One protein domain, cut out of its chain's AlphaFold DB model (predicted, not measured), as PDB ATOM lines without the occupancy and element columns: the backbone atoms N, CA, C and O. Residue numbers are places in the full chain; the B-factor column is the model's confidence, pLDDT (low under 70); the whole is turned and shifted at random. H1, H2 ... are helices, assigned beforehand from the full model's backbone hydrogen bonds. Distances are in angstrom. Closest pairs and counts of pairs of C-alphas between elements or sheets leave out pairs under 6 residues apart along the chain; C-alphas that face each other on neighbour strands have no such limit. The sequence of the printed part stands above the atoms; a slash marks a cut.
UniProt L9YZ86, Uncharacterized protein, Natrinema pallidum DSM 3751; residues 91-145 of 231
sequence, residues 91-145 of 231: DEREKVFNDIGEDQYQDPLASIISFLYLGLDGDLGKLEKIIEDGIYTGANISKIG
ATOM      1  N   ASP A  91      19.466  80.218  35.302       92.19
ATOM      2  CA  ASP A  91      19.972  79.813  36.624       92.19
ATOM      3  C   ASP A  91      21.371  79.175  36.564       92.19
ATOM      4  O   ASP A  91      22.203  79.378  37.445       92.19
ATOM      5  N   GLU A  92      21.653  78.382  35.524       94.94
ATOM      6  CA  GLU A  92      22.965  77.743  35.358       94.94
ATOM      7  C   GLU A  92      24.011  78.740  34.856       94.94
ATOM      8  O   GLU A  92      25.166  78.663  35.264       94.94
ATOM      9  N   ARG A  93      23.622  79.718  34.024       91.44
ATOM     10  CA  ARG A  93      24.514  80.825  33.647       91.44
ATOM     11  C   ARG A  93      24.881  81.663  34.866       91.44
ATOM     12  O   ARG A  93      26.049  81.982  35.028       91.44
ATOM     13  N   GLU A  94      23.918  81.975  35.729       90.25
ATOM     14  CA  GLU A  94      24.158  82.735  36.959       90.25
ATOM     15  C   GLU A  94      25.134  81.999  37.891       90.25
ATOM     16  O   GLU A  94      26.093  82.591  38.388       90.25
ATOM     17  N   LYS A  95      24.964  80.679  38.055       93.00
ATOM     18  CA  LYS A  95      25.880  79.845  38.850       93.00
ATOM     19  C   LYS A  95      27.324  79.898  38.363       93.00
ATOM     20  O   LYS A  95      28.214  79.928  39.199       93.00
ATOM     21  N   VAL A  96      27.570  79.966  37.050       91.19
ATOM     22  CA  VAL A  96      28.941  80.088  36.517       91.19
ATOM     23  C   VAL A  96      29.645  81.330  37.072       91.19
ATOM     24  O   VAL A  96      30.808  81.241  37.455       91.19
ATOM     25  N   PHE A  97      28.954  82.471  37.149       88.44
ATOM     26  CA  PHE A  97      29.527  83.695  37.718       88.44
ATOM     27  C   PHE A  97      29.653  83.609  39.244       88.44
ATOM     28  O   PHE A  97      30.675  84.012  39.796       88.44
ATOM     29  N   ASN A  98      28.661  83.023  39.918       88.69
ATOM     30  CA  ASN A  98      28.677  82.861  41.373       88.69
ATOM     31  C   ASN A  98      29.796  81.921  41.857       88.69
ATOM     32  O   ASN A  98      30.420  82.196  42.880       88.69
ATOM     33  N   ASP A  99      30.081  80.843  41.122       88.56
ATOM     34  CA  ASP A  99      31.108  79.852  41.475       88.56
ATOM     35  C   ASP A  99      32.538  80.395  41.315       88.56
ATOM     36  O   ASP A  99      33.451  79.937  42.003       88.56
ATOM     37  N   ILE A 100      32.746  81.372  40.423       83.56
ATOM     38  CA  ILE A 100      34.030  82.081  40.286       83.56
ATOM     39  C   ILE A 100      34.260  83.008  41.490       83.56
ATOM     40  O   ILE A 100      35.398  83.197  41.910       83.56
ATOM     41  N   GLY A 101      33.187  83.528  42.085       80.38
ATOM     42  CA  GLY A 101      33.230  84.481  43.185       80.38
ATOM     43  C   GLY A 101      33.117  85.929  42.710       80.38
ATOM     44  O   GLY A 101      33.546  86.289  41.611       80.38
ATOM     45  N   GLU A 102      32.518  86.757  43.566       74.19
ATOM     46  CA  GLU A 102      32.345  88.193  43.336       74.19
ATOM     47  C   GLU A 102      33.717  88.840  43.062       74.19
ATOM     48  O   GLU A 102      34.704  88.534  43.733       74.19
ATOM     49  N   ASP A 103      33.789  89.655  42.009       74.00
ATOM     50  CA  ASP A 103      34.988  90.344  41.501       74.00
ATOM     51  C   ASP A 103      36.134  89.486  40.927       74.00
ATOM     52  O   ASP A 103      37.005  90.028  40.248       74.00
ATOM     53  N   GLN A 104      36.130  88.157  41.068       81.00
ATOM     54  CA  GLN A 104      37.207  87.304  40.522       81.00
ATOM     55  C   GLN A 104      37.101  87.050  39.011       81.00
ATOM     56  O   GLN A 104      38.054  86.599  38.377       81.00
ATOM     57  N   TYR A 105      35.947  87.340  38.409       82.88
ATOM     58  CA  TYR A 105      35.738  87.187  36.970       82.88
ATOM     59  C   TYR A 105      36.276  88.368  36.147       82.88
ATOM     60  O   TYR A 105      36.375  88.244  34.927       82.88
ATOM     61  N   GLN A 106      36.636  89.495  36.773       82.75
ATOM     62  CA  GLN A 106      37.057  90.704  36.055       82.75
ATOM     63  C   GLN A 106      38.334  90.467  35.229       82.75
ATOM     64  O   GLN A 106      38.306  90.662  34.013       82.75
ATOM     65  N   ASP A 107      39.406  89.959  35.846       82.44
ATOM     66  CA  ASP A 107      40.684  89.710  35.156       82.44
ATOM     67  C   ASP A 107      40.567  88.659  34.029       82.44
ATOM     68  O   ASP A 107      41.062  88.906  32.920       82.44
ATOM     69  N   PRO A 108      39.888  87.502  34.222       85.69
ATOM     70  CA  PRO A 108      39.652  86.558  33.131       85.69
ATOM     71  C   PRO A 108      38.838  87.143  31.972       85.69
ATOM     72  O   PRO A 108      39.175  86.892  30.815       85.69
ATOM     73  N   LEU A 109      37.784  87.921  32.250       89.12
ATOM     74  CA  LEU A 109      36.986  88.554  31.196       89.12
ATOM     75  C   LEU A 109      37.791  89.622  30.450       89.12
ATOM     76  O   LEU A 109      37.762  89.645  29.221       89.12
ATOM     77  N   ALA A 110      38.573  90.443  31.156       86.56
ATOM     78  CA  ALA A 110      39.494  91.391  30.534       86.56
ATOM     79  C   ALA A 110      40.517  90.674  29.638       86.56
ATOM     80  O   ALA A 110      40.755  91.102  28.511       86.56
ATOM     81  N   SER A 111      41.049  89.531  30.078       87.81
ATOM     82  CA  SER A 111      41.966  88.712  29.273       87.81
ATOM     83  C   SER A 111      41.318  88.181  27.989       87.81
ATOM     84  O   SER A 111      41.983  88.101  26.957       87.81
ATOM     85  N   ILE A 112      40.019  87.850  28.014       92.44
ATOM     86  CA  ILE A 112      39.269  87.471  26.804       92.44
ATOM     87  C   ILE A 112      39.195  88.652  25.835       92.44
ATOM     88  O   ILE A 112      39.469  88.475  24.650       92.44
ATOM     89  N   ILE A 113      38.873  89.853  26.323       92.50
ATOM     90  CA  ILE A 113      38.821  91.058  25.484       92.50
ATOM     91  C   ILE A 113      40.196  91.370  24.884       92.50
ATOM     92  O   ILE A 113      40.286  91.601  23.680       92.50
ATOM     93  N   SER A 114      41.271  91.290  25.671       87.62
ATOM     94  CA  SER A 114      42.644  91.454  25.177       87.62
ATOM     95  C   SER A 114      42.990  90.431  24.095       87.62
ATOM     96  O   SER A 114      43.545  90.794  23.060       87.62
ATOM     97  N   PHE A 115      42.620  89.160  24.286       91.25
ATOM     98  CA  PHE A 115      42.831  88.117  23.283       91.25
ATOM     99  C   PHE A 115      42.077  88.408  21.977       91.25
ATOM    100  O   PHE A 115      42.638  88.234  20.897       91.25
ATOM    101  N   LEU A 116      40.828  88.878  22.060       93.38
ATOM    102  CA  LEU A 116      40.046  89.273  20.884       93.38
ATOM    103  C   LEU A 116      40.657  90.486  20.180       93.38
ATOM    104  O   LEU A 116      40.798  90.463  18.965       93.38
ATOM    105  N   TYR A 117      41.060  91.513  20.927       89.62
ATOM    106  CA  TYR A 117      41.702  92.703  20.374       89.62
ATOM    107  C   TYR A 117      42.985  92.354  19.607       89.62
ATOM    108  O   TYR A 117      43.166  92.802  18.476       89.62
ATOM    109  N   LEU A 118      43.834  91.494  20.181       88.12
ATOM    110  CA  LEU A 118      45.044  91.000  19.519       88.12
ATOM    111  C   LEU A 118      44.720  90.140  18.291       88.12
ATOM    112  O   LEU A 118      45.356  90.299  17.258       88.12
ATOM    113  N   GLY A 119      43.721  89.259  18.380       87.62
ATOM    114  CA  GLY A 119      43.295  88.408  17.262       87.62
ATOM    115  C   GLY A 119      42.577  89.150  16.127       87.62
ATOM    116  O   GLY A 119      42.385  88.580  15.055       87.62
ATOM    117  N   LEU A 120      42.163  90.396  16.363       91.19
ATOM    118  CA  LEU A 120      41.597  91.314  15.373       91.19
ATOM    119  C   LEU A 120      42.638  92.319  14.858       91.19
ATOM    120  O   LEU A 120      42.257  93.318  14.249       91.19
ATOM    121  N   ASP A 121      43.924  92.082  15.125       87.50
ATOM    122  CA  ASP A 121      45.043  92.946  14.734       87.50
ATOM    123  C   ASP A 121      44.882  94.394  15.242       87.50
ATOM    124  O   ASP A 121      45.271  95.364  14.593       87.50
ATOM    125  N   GLY A 122      44.258  94.560  16.411       83.88
ATOM    126  CA  GLY A 122      44.006  95.864  17.021       83.88
ATOM    127  C   GLY A 122      42.868  96.678  16.390       83.88
ATOM    128  O   GLY A 122      42.742  97.871  16.673       83.88
ATOM    129  N   ASP A 123      42.030  96.070  15.546       88.56
ATOM    130  CA  ASP A 123      40.873  96.724  14.928       88.56
ATOM    131  C   ASP A 123      39.764  97.003  15.964       88.56
ATOM    132  O   ASP A 123      38.887  96.171  16.222       88.56
ATOM    133  N   LEU A 124      39.814  98.199  16.565       89.81
ATOM    134  CA  LEU A 124      38.841  98.653  17.564       89.81
ATOM    135  C   LEU A 124      37.413  98.698  17.015       89.81
ATOM    136  O   LEU A 124      36.500  98.275  17.713       89.81
ATOM    137  N   GLY A 125      37.214  99.133  15.768       91.62
ATOM    138  CA  GLY A 125      35.873  99.238  15.189       91.62
ATOM    139  C   GLY A 125      35.210  97.870  14.998       91.62
ATOM    140  O   GLY A 125      34.011  97.710  15.235       91.62
ATOM    141  N   LYS A 126      35.982  96.840  14.621       93.00
ATOM    142  CA  LYS A 126      35.472  95.458  14.615       93.00
ATOM    143  C   LYS A 126      35.154  94.959  16.020       93.00
ATOM    144  O   LYS A 126      34.152  94.265  16.187       93.00
ATOM    145  N   LEU A 127      35.997  95.274  17.003       94.00
ATOM    146  CA  LEU A 127      35.774  94.867  18.388       94.00
ATOM    147  C   LEU A 127      34.509  95.514  18.970       94.00
ATOM    148  O   LEU A 127      33.695  94.799  19.551       94.00
ATOM    149  N   GLU A 128      34.316  96.819  18.767       94.69
ATOM    150  CA  GLU A 128      33.105  97.556  19.160       94.69
ATOM    151  C   GLU A 128      31.860  96.881  18.595       94.69
ATOM    152  O   GLU A 128      30.979  96.488  19.355       94.69
ATOM    153  N   LYS A 129      31.846  96.606  17.287       94.75
ATOM    154  CA  LYS A 129      30.722  95.924  16.641       94.75
ATOM    155  C   LYS A 129      30.430  94.539  17.233       94.75
ATOM    156  O   LYS A 129      29.273  94.176  17.418       94.75
ATOM    157  N   ILE A 130      31.463  93.744  17.529       95.19
ATOM    158  CA  ILE A 130      31.293  92.420  18.155       95.19
ATOM    159  C   ILE A 130      30.676  92.554  19.553       95.19
ATOM    160  O   ILE A 130      29.827  91.743  19.930       95.19
ATOM    161  N   ILE A 131      31.090  93.564  20.322       95.12
ATOM    162  CA  ILE A 131      30.538  93.853  21.648       95.12
ATOM    163  C   ILE A 131      29.075  94.298  21.532       95.12
ATOM    164  O   ILE A 131      28.232  93.765  22.253       95.12
ATOM    165  N   GLU A 132      28.756  95.198  20.599       95.19
ATOM    166  CA  GLU A 132      27.386  95.649  20.317       95.19
ATOM    167  C   GLU A 132      26.464  94.475  19.973       95.19
ATOM    168  O   GLU A 132      25.447  94.272  20.641       95.19
ATOM    169  N   ASP A 133      26.856  93.647  18.998       93.44
ATOM    170  CA  ASP A 133      26.097  92.467  18.563       93.44
ATOM    171  C   ASP A 133      25.886  91.478  19.730       93.44
ATOM    172  O   ASP A 133      24.804  90.895  19.899       93.44
ATOM    173  N   GLY A 134      26.912  91.299  20.569       93.19
ATOM    174  CA  GLY A 134      26.874  90.442  21.753       93.19
ATOM    175  C   GLY A 134      25.910  90.944  22.831       93.19
ATOM    176  O   GLY A 134      25.083  90.169  23.324       93.19
ATOM    177  N   ILE A 135      25.968  92.236  23.172       92.69
ATOM    178  CA  ILE A 135      25.066  92.871  24.147       92.69
ATOM    179  C   ILE A 135      23.631  92.849  23.621       92.69
ATOM    180  O   ILE A 135      22.723  92.457  24.356       92.69
ATOM    181  N   TYR A 136      23.420  93.204  22.350       91.06
ATOM    182  CA  TYR A 136      22.106  93.174  21.712       91.06
ATOM    183  C   TYR A 136      21.480  91.777  21.795       91.06
ATOM    184  O   TYR A 136      20.319  91.626  22.187       91.06
ATOM    185  N   THR A 137      22.262  90.738  21.487       89.50
ATOM    186  CA  THR A 137      21.814  89.344  21.582       89.50
ATOM    187  C   THR A 137      21.485  88.963  23.026       89.50
ATOM    188  O   THR A 137      20.400  88.449  23.299       89.50
ATOM    189  N   GLY A 138      22.392  89.238  23.967       89.25
ATOM    190  CA  GLY A 138      22.223  88.885  25.378       89.25
ATOM    191  C   GLY A 138      21.033  89.582  26.040       89.25
ATOM    192  O   GLY A 138      20.303  88.959  26.810       89.25
ATOM    193  N   ALA A 139      20.783  90.847  25.704       86.62
ATOM    194  CA  ALA A 139      19.662  91.601  26.250       86.62
ATOM    195  C   ALA A 139      18.298  91.109  25.745       86.62
ATOM    196  O   ALA A 139      17.302  91.186  26.466       86.62
ATOM    197  N   ASN A 140      18.252  90.590  24.518       86.81
ATOM    198  CA  ASN A 140      17.015  90.144  23.889       86.81
ATOM    199  C   ASN A 140      16.728  88.649  24.085       86.81
ATOM    200  O   ASN A 140      15.574  88.237  23.976       86.81
ATOM    201  N   ILE A 141      17.721  87.822  24.432       82.94
ATOM    202  CA  ILE A 141      17.531  86.363  24.469       82.94
ATOM    203  C   ILE A 141      16.511  85.888  25.512       82.94
ATOM    204  O   ILE A 141      15.747  84.962  25.252       82.94
ATOM    205  N   SER A 142      16.438  86.548  26.671       71.56
ATOM    206  CA  SER A 142      15.445  86.250  27.716       71.56
ATOM    207  C   SER A 142      14.049  86.799  27.392       71.56
ATOM    208  O   SER A 142      13.070  86.441  28.049       71.56
ATOM    209  N   LYS A 143      13.947  87.661  26.370       72.06
ATOM    210  CA  LYS A 143      12.713  88.321  25.922       72.06
ATOM    211  C   LYS A 143      12.046  87.614  24.750       72.06
ATOM    212  O   LYS A 143      10.889  87.912  24.458       72.06
ATOM    213  N   ILE A 144      12.714  86.640  24.130       65.19
ATOM    214  CA  ILE A 144      12.159  85.851  23.026       65.19
ATOM    215  C   ILE A 144      10.825  85.220  23.460       65.19
ATOM    216  O   ILE A 144      10.764  84.391  24.367       65.19
ATOM    217  N   GLY A 145       9.734  85.625  22.803       58.28
ATOM    218  CA  GLY A 145       8.377  85.138  23.081       58.28
ATOM    219  C   GLY A 145       7.639  85.847  24.225       58.28
ATOM    220  O   GLY A 145       6.494  85.493  24.515       58.28
TER     221      GLY A 145
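AT A GLANCE: This is residues 91 to 145 of the 231 residues of an uncharacterized protein of Natrinema pallidum DSM 3751 (UniProt L9YZ86). Three helices follow one another round an open, flat frame: H2 and H3 make a V, meeting near residues 116 to 127, and H1 turns off at the far end of H2, with nothing filling the middle. The printed part has 55 residues, with H1, H2 and H3 in that order and no named strand, and its class is all helix. It is loose, with a radius of gyration of the C-alphas of 13.8 A, and spans 36 by 32 by 13 A.

IN THESE COORDINATES: Find C-alpha 91 at (19.972, 79.813, 36.624); from there H1, residues 91 to 100, runs 14.7 A. Next comes H2, residues 106 to 119, 19.9 A long. H3, residues 124 to 141, runs 25.6 A to C-alpha 141 at (17.531, 86.363, 24.469).

HOW THE PARTS SIT: H1 is apart from H2 and H3. Look at residues 116 to 117 of H2 and 124 to 127 of H3: with these alone the helices only just touch, with 3 pairs of C-alphas within 8 A, the closest being Tyr 117 and Leu 127 at 6.6 A. They run opposite ways at a steep tilt of 51 degrees. Every O i to N i+4 pair is within hydrogen-bond range in H2 and H3, and 4 of 6 in H1.

THE WHOLE: The C-alphas of Asp 121 and Gly 145, the two farthest apart, are 38.4 A apart. The printed part has no cut, and both links are tight. Residues 132 to 145, of which 132 to 141 belong to H3, stand free. Look for pLDDT under 70 at residues 144 to 145.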